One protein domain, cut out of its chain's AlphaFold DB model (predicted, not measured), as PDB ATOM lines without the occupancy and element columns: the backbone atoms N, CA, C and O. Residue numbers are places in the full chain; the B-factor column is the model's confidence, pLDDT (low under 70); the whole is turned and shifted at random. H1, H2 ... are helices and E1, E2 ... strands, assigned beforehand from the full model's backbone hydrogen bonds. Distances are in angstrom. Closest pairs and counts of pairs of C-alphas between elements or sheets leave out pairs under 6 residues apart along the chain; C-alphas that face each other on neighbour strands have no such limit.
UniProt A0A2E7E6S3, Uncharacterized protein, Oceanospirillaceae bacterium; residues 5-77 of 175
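AT A GLANCE: This is residues 5 to 77 of the 175 residues of an uncharacterized protein of Oceanospirillaceae bacterium (UniProt A0A2E7E6S3). A small three-stranded sheet has one helix, H2, lying over one of its faces, while a second helix, H4, crosses near the far end of H2, beside the start of E1. The short helices H1 and H3 sit at opposite ends of the domain, and a long link, residues 19 to 29, loops out between E2 and E3. The printed part has 73 residues, in the order E1 E2 E3 H1 H2 H3 H4; the sheet, E1 - E2 - E3, is antiparallel and the class is mixed. It is compact, with a radius of gyration of the C-alphas of 12.4 A and spans of 35 by 28 by 18 A.

IN THESE COORDINATES: Find C-alpha 5 at (132.267, -13.314, 73.929), where E1, residues 5 to 8, begins its 10.8 A. E2, residues 14 to 18, covers 13.3 A, and E3, residues 30 to 35, 13.4 A. Then come H1, residues 37 to 41, 6.4 A; H2, residues 50 to 58, 12.2 A; H3, residues 62 to 65, 5.4 A; and H4, residues 70 to 76, 10.2 A, ending at C-alpha 76, (141.979, -13.635, 82.908).

HOW THE PARTS SIT: The strands form a meander, each the antiparallel neighbour of the one before. In hairpin E1 and E2, look for N 15 and O 7, 2.8 A apart; in hairpin E2 and E3, for N 16 and O 32, 2.8 A. H2 is on the sheet at a height of 9.5 A, over E1 and E2, along the strands. H4 only grazes the sheet with residues 70 to 74. H2 and H4 touch, closest at C-alphas 58 and 74, 4.8 A, about perpendicular, only just, at 71 degrees. H3 is close to but not clearly touching H4, its C-alpha 65 being 5.0 A from C-alpha 71. H1 is not on the sheet, but only just, with 4 pairs of C-alphas within 10 A. In H1, H2 and H4 every O i to N i+4 pair is within hydrogen-bond range; H3 is too short for one.

THE WHOLE: The farthest C-alphas, of His 42 and Lys 63, are 35.0 A apart. The printed part has no cut, E2 to E3 is the long link, and no printed residue is under 70 in pLDDT.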
ATOM      1  N   SER A   5     131.181 -13.948  73.170       96.50
ATOM      2  CA  SER A   5     132.267 -13.314  73.929       96.50
ATOM      3  C   SER A   5     132.269 -11.800  73.656       96.50
ATOM      4  O   SER A   5     131.334 -11.283  73.044       96.50
ATOM      5  N   PHE A   6     133.307 -11.090  74.093       97.44
ATOM      6  CA  PHE A   6     133.514  -9.673  73.796       97.44
ATOM      7  C   PHE A   6     134.980  -9.377  73.468       97.44
ATOM      8  O   PHE A   6     135.883 -10.050  73.974       97.44
ATOM      9  N   CYS A   7     135.207  -8.331  72.678       97.62
ATOM     10  CA  CYS A   7     136.505  -7.679  72.512       97.62
ATOM     11  C   CYS A   7     136.334  -6.153  72.514       97.62
ATOM     12  O   CYS A   7     135.219  -5.648  72.388       97.62
ATOM     13  N   LEU A   8     137.440  -5.427  72.647       98.12
ATOM     14  CA  LEU A   8     137.526  -4.022  72.266       98.12
ATOM     15  C   LEU A   8     138.078  -3.951  70.843       98.12
ATOM     16  O   LEU A   8     138.972  -4.725  70.495       98.12
ATOM     17  N   ASP A   9     137.547  -3.062  70.019       97.81
ATOM     18  CA  ASP A   9     138.136  -2.773  68.714       97.81
ATOM     19  C   ASP A   9     139.295  -1.762  68.831       97.81
ATOM     20  O   ASP A   9     139.639  -1.302  69.925       97.81
ATOM     21  N   ALA A  10     139.911  -1.410  67.705       97.38
ATOM     22  CA  ALA A  10     141.029  -0.467  67.671       97.38
ATOM     23  C   ALA A  10     140.664   0.955  68.135       97.38
ATOM     24  O   ALA A  10     141.559   1.700  68.541       97.38
ATOM     25  N   ALA A  11     139.379   1.323  68.070       96.25
ATOM     26  CA  ALA A  11     138.850   2.590  68.564       96.25
ATOM     27  C   ALA A  11     138.484   2.543  70.055       96.25
ATOM     28  O   ALA A  11     138.207   3.584  70.645       96.25
ATOM     29  N   GLY A  12     138.521   1.362  70.677       96.75
ATOM     30  CA  GLY A  12     138.105   1.152  72.059       96.75
ATOM     31  C   GLY A  12     136.601   0.926  72.214       96.75
ATOM     32  O   GLY A  12     136.106   0.956  73.340       96.75
ATOM     33  N   ASP A  13     135.867   0.694  71.123       97.81
ATOM     34  CA  ASP A  13     134.457   0.319  71.178       97.81
ATOM     35  C   ASP A  13     134.330  -1.125  71.699       97.81
ATOM     36  O   ASP A  13     135.078  -2.020  71.300       97.81
ATOM     37  N   LEU A  14     133.359  -1.378  72.581       98.31
ATOM     38  CA  LEU A  14     133.042  -2.719  73.071       98.31
ATOM     39  C   LEU A  14     132.189  -3.463  72.047       98.31
ATOM     40  O   LEU A  14     131.053  -3.073  71.760       98.31
ATOM     41  N   ILE A  15     132.716  -4.577  71.549       98.06
ATOM     42  CA  ILE A  15     132.107  -5.386  70.495       98.06
ATOM     43  C   ILE A  15     131.643  -6.725  71.066       98.06
ATOM     44  O   ILE A  15     132.398  -7.423  71.747       98.06
ATOM     45  N   GLU A  16     130.397  -7.097  70.778       97.38
ATOM     46  CA  GLU A  16     129.871  -8.439  71.019       97.38
ATOM     47  C   GLU A  16     130.340  -9.380  69.909       97.38
ATOM     48  O   GLU A  16     130.230  -9.075  68.715       97.38
ATOM     49  N   LEU A  17     130.826 -10.546  70.326       96.62
ATOM     50  CA  LEU A  17     131.234 -11.627  69.443       96.62
ATOM     51  C   LEU A  17     130.180 -12.734  69.467       96.62
ATOM     52  O   LEU A  17     129.800 -13.176  70.550       96.62
ATOM     53  N   ASP A  18     129.756 -13.210  68.300       95.19
ATOM     54  CA  ASP A  18     128.898 -14.383  68.120       95.19
ATOM     55  C   ASP A  18     129.730 -15.570  67.643       95.19
ATOM     56  O   ASP A  18     130.095 -15.675  66.475       95.19
ATOM     57  N   LEU A  19     130.021 -16.488  68.564       92.38
ATOM     58  CA  LEU A  19     130.909 -17.627  68.309       92.38
ATOM     59  C   LEU A  19     130.243 -18.730  67.475       92.38
ATOM     60  O   LEU A  19     130.845 -19.781  67.268       92.38
ATOM     61  N   SER A  20     128.992 -18.522  67.062       90.94
ATOM     62  CA  SER A  20     128.311 -19.360  66.079       90.94
ATOM     63  C   SER A  20     128.368 -18.788  64.657       90.94
ATOM     64  O   SER A  20     128.068 -19.519  63.714       90.94
ATOM     65  N   ASP A  21     128.766 -17.518  64.492       89.56
ATOM     66  CA  ASP A  21     128.978 -16.892  63.185       89.56
ATOM     67  C   ASP A  21     130.442 -17.046  62.751       89.56
ATOM     68  O   ASP A  21     131.333 -16.356  63.252       89.56
ATOM     69  N   ASP A  22     130.677 -17.930  61.783       87.38
ATOM     70  CA  ASP A  22     131.980 -18.134  61.137       87.38
ATOM     71  C   ASP A  22     132.147 -17.278  59.864       87.38
ATOM     72  O   ASP A  22     133.031 -17.530  59.039       87.38
ATOM     73  N   SER A  23     131.290 -16.267  59.662       88.56
ATOM     74  CA  SER A  23     131.410 -15.365  58.516       88.56
ATOM     75  C   SER A  23     132.774 -14.666  58.512       88.56
ATOM     76  O   SER A  23     133.200 -14.121  59.539       88.56
ATOM     77  N   PRO A  24     133.449 -14.596  57.348       89.31
ATOM     78  CA  PRO A  24     134.743 -13.941  57.250       89.31
ATOM     79  C   PRO A  24     134.622 -12.477  57.673       89.31
ATOM     80  O   PRO A  24     133.756 -11.739  57.193       89.31
ATOM     81  N   SER A  25     135.486 -12.085  58.604       94.25
ATOM     82  CA  SER A  25     135.555 -10.747  59.179       94.25
ATOM     83  C   SER A  25     136.954 -10.483  59.738       94.25
ATOM     84  O   SER A  25     137.640 -11.408  60.172       94.25
ATOM     85  N   LEU A  26     137.391  -9.222  59.708       96.50
ATOM     86  CA  LEU A  26     138.693  -8.796  60.226       96.50
ATOM     87  C   LEU A  26     138.783  -8.942  61.745       96.50
ATOM     88  O   LEU A  26     139.834  -9.325  62.248       96.50
ATOM     89  N   ILE A  27     137.691  -8.647  62.456       96.19
ATOM     90  CA  ILE A  27     137.502  -9.018  63.861       96.19
ATOM     91  C   ILE A  27     136.687 -10.318  63.862       96.19
ATOM     92  O   ILE A  27     135.486 -10.257  63.580       96.19
ATOM     93  N   PRO A  28     137.295 -11.483  64.153       94.44
ATOM     94  CA  PRO A  28     136.596 -12.761  64.090       94.44
ATOM     95  C   PRO A  28     135.356 -12.774  64.982       94.44
ATOM     96  O   PRO A  28     135.405 -12.296  66.116       94.44
ATOM     97  N   HIS A  29     134.261 -13.349  64.478       94.44
ATOM     98  CA  HIS A  29     132.976 -13.463  65.178       94.44
ATOM     99  C   HIS A  29     132.299 -12.126  65.517       94.44
ATOM    100  O   HIS A  29     131.316 -12.113  66.254       94.44
ATOM    101  N   ALA A  30     132.786 -10.985  65.017       95.12
ATOM    102  CA  ALA A  30     132.195  -9.698  65.356       95.12
ATOM    103  C   ALA A  30     130.748  -9.594  64.861       95.12
ATOM    104  O   ALA A  30     130.474  -9.719  63.660       95.12
ATOM    105  N   LYS A  31     129.842  -9.328  65.807       94.69
ATOM    106  CA  LYS A  31     128.397  -9.248  65.582       94.69
ATOM    107  C   LYS A  31     127.888  -7.816  65.649       94.69
ATOM    108  O   LYS A  31     127.229  -7.361  64.719       94.69
ATOM    109  N   ALA A  32     128.165  -7.112  66.745       95.69
ATOM    110  CA  ALA A  32     127.634  -5.774  66.969       95.69
ATOM    111  C   ALA A  32     128.508  -4.960  67.920       95.69
ATOM    112  O   ALA A  32     129.060  -5.493  68.882       95.69
ATOM    113  N   ARG A  33     128.548  -3.644  67.703       96.94
ATOM    114  CA  ARG A  33     129.003  -2.701  68.721       96.94
ATOM    115  C   ARG A  33     127.944  -2.580  69.811       96.94
ATOM    116  O   ARG A  33     126.802  -2.227  69.528       96.94
ATOM    117  N   VAL A  34     128.346  -2.853  71.045       97.12
ATOM    118  CA  VAL A  34     127.488  -2.780  72.233       97.12
ATOM    119  C   VAL A  34     127.573  -1.404  72.876       97.12
ATOM    120  O   VAL A  34     126.545  -0.831  73.215       97.12
ATOM    121  N   THR A  35     128.791  -0.883  73.012       97.25
ATOM    122  CA  THR A  35     129.071   0.390  73.680       97.25
ATOM    123  C   THR A  35     130.216   1.080  72.950       97.25
ATOM    124  O   THR A  35     131.192   0.415  72.605       97.25
ATOM    125  N   SER A  36     130.124   2.387  72.707       96.75
ATOM    126  CA  SER A  36     131.244   3.135  72.123       96.75
ATOM    127  C   SER A  36     132.327   3.446  73.159       96.75
ATOM    128  O   SER A  36     132.052   3.504  74.357       96.75
ATOM    129  N   ALA A  37     133.546   3.726  72.707       95.62
ATOM    130  CA  ALA A  37     134.652   4.155  73.556       95.62
ATOM    131  C   ALA A  37     134.289   5.397  74.388       95.62
ATOM    132  O   ALA A  37     134.565   5.454  75.585       95.62
ATOM    133  N   GLN A  38     133.601   6.368  73.776       94.88
ATOM    134  CA  GLN A  38     133.133   7.577  74.460       94.88
ATOM    135  C   GLN A  38     132.100   7.268  75.555       94.88
ATOM    136  O   GLN A  38     132.096   7.894  76.611       94.88
ATOM    137  N   GLU A  39     131.206   6.313  75.315       96.19
ATOM    138  CA  GLU A  39     130.224   5.917  76.321       96.19
ATOM    139  C   GLU A  39     130.876   5.090  77.444       96.19
ATOM    140  O   GLU A  39     130.493   5.219  78.602       96.19
ATOM    141  N   LEU A  40     131.921   4.308  77.149       96.25
ATOM    142  CA  LEU A  40     132.700   3.602  78.173       96.25
ATOM    143  C   LEU A  40     133.475   4.553  79.095       96.25
ATOM    144  O   LEU A  40     133.620   4.254  80.280       96.25
ATOM    145  N   THR A  41     133.967   5.687  78.586       94.94
ATOM    146  CA  THR A  41     134.645   6.698  79.418       94.94
ATOM    147  C   THR A  41     133.668   7.501  80.273       94.94
ATOM    148  O   THR A  41     134.022   7.919  81.380       94.94
ATOM    149  N   HIS A  42     132.424   7.663  79.814       95.12
ATOM    150  CA  HIS A  42     131.355   8.347  80.542       95.12
ATOM    151  C   HIS A  42     130.058   7.514  80.591       95.12
ATOM    152  O   HIS A  42     129.081   7.871  79.925       95.12
ATOM    153  N   PRO A  43     130.017   6.433  81.399       94.88
ATOM    154  CA  PRO A  43     128.895   5.499  81.398       94.88
ATOM    155  C   PRO A  43     127.580   6.137  81.840       94.88
ATOM    156  O   PRO A  43     127.481   6.773  82.893       94.88
ATOM    157  N   LEU A  44     126.542   5.893  81.052       94.38
ATOM    158  CA  LEU A  44     125.148   6.162  81.376       94.38
ATOM    159  C   LEU A  44     124.551   4.965  82.143       94.38
ATOM    160  O   LEU A  44     125.108   3.867  82.125       94.38
ATOM    161  N   PRO A  45     123.389   5.116  82.808       94.44
ATOM    162  CA  PRO A  45     122.797   4.032  83.600       94.44
ATOM    163  C   PRO A  45     122.495   2.737  82.827       94.44
ATOM    164  O   PRO A  45     122.372   1.676  83.436       94.44
ATOM    165  N   TRP A  46     122.344   2.818  81.502       92.75
ATOM    166  CA  TRP A  46     122.083   1.681  80.612       92.75
ATOM    167  C   TRP A  46     123.325   1.195  79.853       92.75
ATOM    168  O   TRP A  46     123.226   0.237  79.088       92.75
ATOM    169  N   THR A  47     124.476   1.839  80.046       96.00
ATOM    170  CA  THR A  47     125.726   1.481  79.380       96.00
ATOM    171  C   THR A  47     126.176   0.090  79.803       96.00
ATOM    172  O   THR A  47     126.280  -0.206  80.997       96.00
ATOM    173  N   VAL A  48     126.500  -0.762  78.827       96.62
ATOM    174  CA  VAL A  48     127.159  -2.038  79.112       96.62
ATOM    175  C   VAL A  48     128.643  -1.772  79.340       96.62
ATOM    176  O   VAL A  48     129.362  -1.421  78.404       96.62
ATOM    177  N   THR A  49     129.100  -1.933  80.581       97.12
ATOM    178  CA  THR A  49     130.507  -1.692  80.943       97.12
ATOM    179  C   THR A  49     131.396  -2.904  80.659       97.12
ATOM    180  O   THR A  49     130.919  -4.031  80.482       97.12
ATOM    181  N   ILE A  50     132.715  -2.689  80.678       97.12
ATOM    182  CA  ILE A  50     133.722  -3.751  80.547       97.12
ATOM    183  C   ILE A  50     133.562  -4.795  81.664       97.12
ATOM    184  O   ILE A  50     133.582  -5.997  81.402       97.12
ATOM    185  N   GLU A  51     133.327  -4.364  82.905       96.62
ATOM    186  CA  GLU A  51     133.136  -5.257  84.054       96.62
ATOM    187  C   GLU A  51     131.887  -6.119  83.883       96.62
ATOM    188  O   GLU A  51     131.914  -7.318  84.170       96.62
ATOM    189  N   GLN A  52     130.797  -5.533  83.380       96.69
ATOM    190  CA  GLN A  52     129.571  -6.271  83.086       96.69
ATOM    191  C   GLN A  52     129.786  -7.288  81.958       96.69
ATOM    192  O   GLN A  52     129.314  -8.419  82.068       96.69
ATOM    193  N   ALA A  53     130.522  -6.928  80.902       96.81
ATOM    194  CA  ALA A  53     130.870  -7.840  79.811       96.81
ATOM    195  C   ALA A  53     131.723  -9.026  80.299       96.81
ATOM    196  O   ALA A  53     131.383 -10.184  80.041       96.81
ATOM    197  N   ILE A  54     132.769  -8.758  81.090       97.00
ATOM    198  CA  ILE A  54     133.603  -9.791  81.731       97.00
ATOM    199  C   ILE A  54     132.746 -10.688  82.622       97.00
ATOM    200  O   ILE A  54     132.860 -11.914  82.574       97.00
ATOM    201  N   SER A  55     131.882 -10.084  83.437       96.62
ATOM    202  CA  SER A  55     131.001 -10.802  84.351       96.62
ATOM    203  C   SER A  55     130.079 -11.760  83.592       96.62
ATOM    204  O   SER A  55     130.028 -12.940  83.935       96.62
ATOM    205  N   LYS A  56     129.445 -11.307  82.500       95.44
ATOM    206  CA  LYS A  56     128.604 -12.148  81.630       95.44
ATOM    207  C   LYS A  56     129.347 -13.381  81.117       95.44
ATOM    208  O   LYS A  56     128.797 -14.477  81.175       95.44
ATOM    209  N   VAL A  57     130.591 -13.224  80.657       94.81
ATOM    210  CA  VAL A  57     131.405 -14.359  80.189       94.81
ATOM    211  C   VAL A  57     131.789 -15.276  81.353       94.81
ATOM    212  O   VAL A  57     131.685 -16.495  81.237       94.81
ATOM    213  N   ARG A  58     132.170 -14.719  82.508       94.44
ATOM    214  CA  ARG A  58     132.557 -15.486  83.708       94.44
ATOM    215  C   ARG A  58     131.418 -16.265  84.359       94.44
ATOM    216  O   ARG A  58     131.680 -17.249  85.044       94.44
ATOM    217  N   PHE A  59     130.169 -15.863  84.144       93.75
ATOM    218  CA  PHE A  59     129.006 -16.630  84.591       93.75
ATOM    219  C   PHE A  59     128.740 -17.885  83.743       93.75
ATOM    220  O   PHE A  59     127.928 -18.724  84.138       93.75
ATOM    221  N   LEU A  60     129.417 -18.055  82.602       91.19
ATOM    222  CA  LEU A  60     129.273 -19.253  81.784       91.19
ATOM    223  C   LEU A  60     129.917 -20.474  82.464       91.19
ATOM    224  O   LEU A  60     131.003 -20.381  83.032       91.19
ATOM    225  N   PRO A  61     129.311 -21.669  82.371       91.56
ATOM    226  CA  PRO A  61     129.963 -22.896  82.807       91.56
ATOM    227  C   PRO A  61     131.304 -23.109  82.093       91.56
ATOM    228  O   PRO A  61     131.359 -23.095  80.864       91.56
ATOM    229  N   HIS A  62     132.362 -23.423  82.848       89.44
ATOM    230  CA  HIS A  62     133.721 -23.610  82.311       89.44
ATOM    231  C   HIS A  62     133.788 -24.581  81.111       89.44
ATOM    232  O   HIS A  62     134.507 -24.360  80.140       89.44
ATOM    233  N   LYS A  63     132.972 -25.646  81.127       91.75
ATOM    234  CA  LYS A  63     132.878 -26.627  80.028       91.75
ATOM    235  C   LYS A  63     132.421 -26.026  78.693       91.75
ATOM    236  O   LYS A  63     132.646 -26.644  77.659       91.75
ATOM    237  N   LEU A  64     131.724 -24.890  78.712       89.44
ATOM    238  CA  LEU A  64     131.261 -24.219  77.501       89.44
ATOM    239  C   LEU A  64     132.328 -23.289  76.925       89.44
ATOM    240  O   LEU A  64     132.407 -23.194  75.707       89.44
ATOM    241  N   VAL A  65     133.141 -22.644  77.766       91.69
ATOM    242  CA  VAL A  65     134.155 -21.671  77.322       91.69
ATOM    243  C   VAL A  65     135.470 -22.318  76.900       91.69
ATOM    244  O   VAL A  65     136.151 -21.770  76.040       91.69
ATOM    245  N   LYS A  66     135.818 -23.480  77.466       91.56
ATOM    246  CA  LYS A  66     137.089 -24.160  77.196       91.56
ATOM    247  C   LYS A  66     137.315 -24.382  75.694       91.56
ATOM    248  O   LYS A  66     136.469 -24.988  75.036       91.56
ATOM    249  N   GLY A  67     138.467 -23.950  75.181       87.25
ATOM    250  CA  GLY A  67     138.853 -24.068  73.774       87.25
ATOM    251  C   GLY A  67     138.206 -23.043  72.839       87.25
ATOM    252  O   GLY A  67     138.308 -23.193  71.625       87.25
ATOM    253  N   THR A  68     137.530 -22.023  73.374       89.81
ATOM    254  CA  THR A  68     136.926 -20.932  72.593       89.81
ATOM    255  C   THR A  68     137.621 -19.607  72.891       89.81
ATOM    256  O   THR A  68     138.284 -19.461  73.917       89.81
ATOM    257  N   VAL A  69     137.399 -18.588  72.059       88.56
ATOM    258  CA  VAL A  69     137.908 -17.227  72.318       88.56
ATOM    259  C   VAL A  69     137.377 -16.615  73.630       88.56
ATOM    260  O   VAL A  69     137.987 -15.696  74.170       88.56
ATOM    261  N   ALA A  70     136.274 -17.138  74.186       92.31
ATOM    262  CA  ALA A  70     135.745 -16.719  75.487       92.31
ATOM    263  C   ALA A  70     136.592 -17.210  76.677       92.31
ATOM    264  O   ALA A  70     136.490 -16.646  77.767       92.31
ATOM    265  N   GLU A  71     137.435 -18.235  76.490       93.88
ATOM    266  CA  GLU A  71     138.273 -18.812  77.551       93.88
ATOM    267  C   GLU A  71     139.225 -17.772  78.148       93.88
ATOM    268  O   GLU A  71     139.322 -17.654  79.368       93.88
ATOM    269  N   PHE A  72     139.853 -16.943  77.307       93.12
ATOM    270  CA  PHE A  72     140.768 -15.902  77.773       93.12
ATOM    271  C   PHE A  72     140.074 -14.896  78.701       93.12
ATOM    272  O   PHE A  72     140.572 -14.604  79.790       93.12
ATOM    273  N   VAL A  73     138.892 -14.407  78.308       95.00
ATOM    274  CA  VAL A  73     138.095 -13.477  79.122       95.00
ATOM    275  C   VAL A  73     137.642 -14.151  80.416       95.00
ATOM    276  O   VAL A  73     137.734 -13.554  81.489       95.00
ATOM    277  N   PHE A  74     137.192 -15.407  80.332       94.75
ATOM    278  CA  PHE A  74     136.763 -16.191  81.486       94.75
ATOM    279  C   PHE A  74     137.885 -16.309  82.529       94.75
ATOM    280  O   PHE A  74     137.703 -15.927  83.690       94.75
ATOM    281  N   GLU A  75     139.063 -16.776  82.109       94.81
ATOM    282  CA  GLU A  75     140.196 -17.038  82.996       94.81
ATOM    283  C   GLU A  75     140.868 -15.756  83.492       94.81
ATOM    284  O   GLU A  75     141.107 -15.595  84.690       94.81
ATOM    285  N   LYS A  76     141.183 -14.827  82.583       95.31
ATOM    286  CA  LYS A  76     141.979 -13.635  82.908       95.31
ATOM    287  C   LYS A  76     141.132 -12.480  83.416       95.31
ATOM    288  O   LYS A  76     141.633 -11.660  84.176       95.31
ATOM    289  N   GLY A  77     139.848 -12.432  83.061       94.69
ATOM    290  CA  GLY A  77     138.983 -11.296  83.383       94.69
ATOM    291  C   GLY A  77     139.404 -10.023  82.678       94.69
ATOM    292  O   GLY A  77     139.334  -8.957  83.274       94.69
TER     293      GLY A  77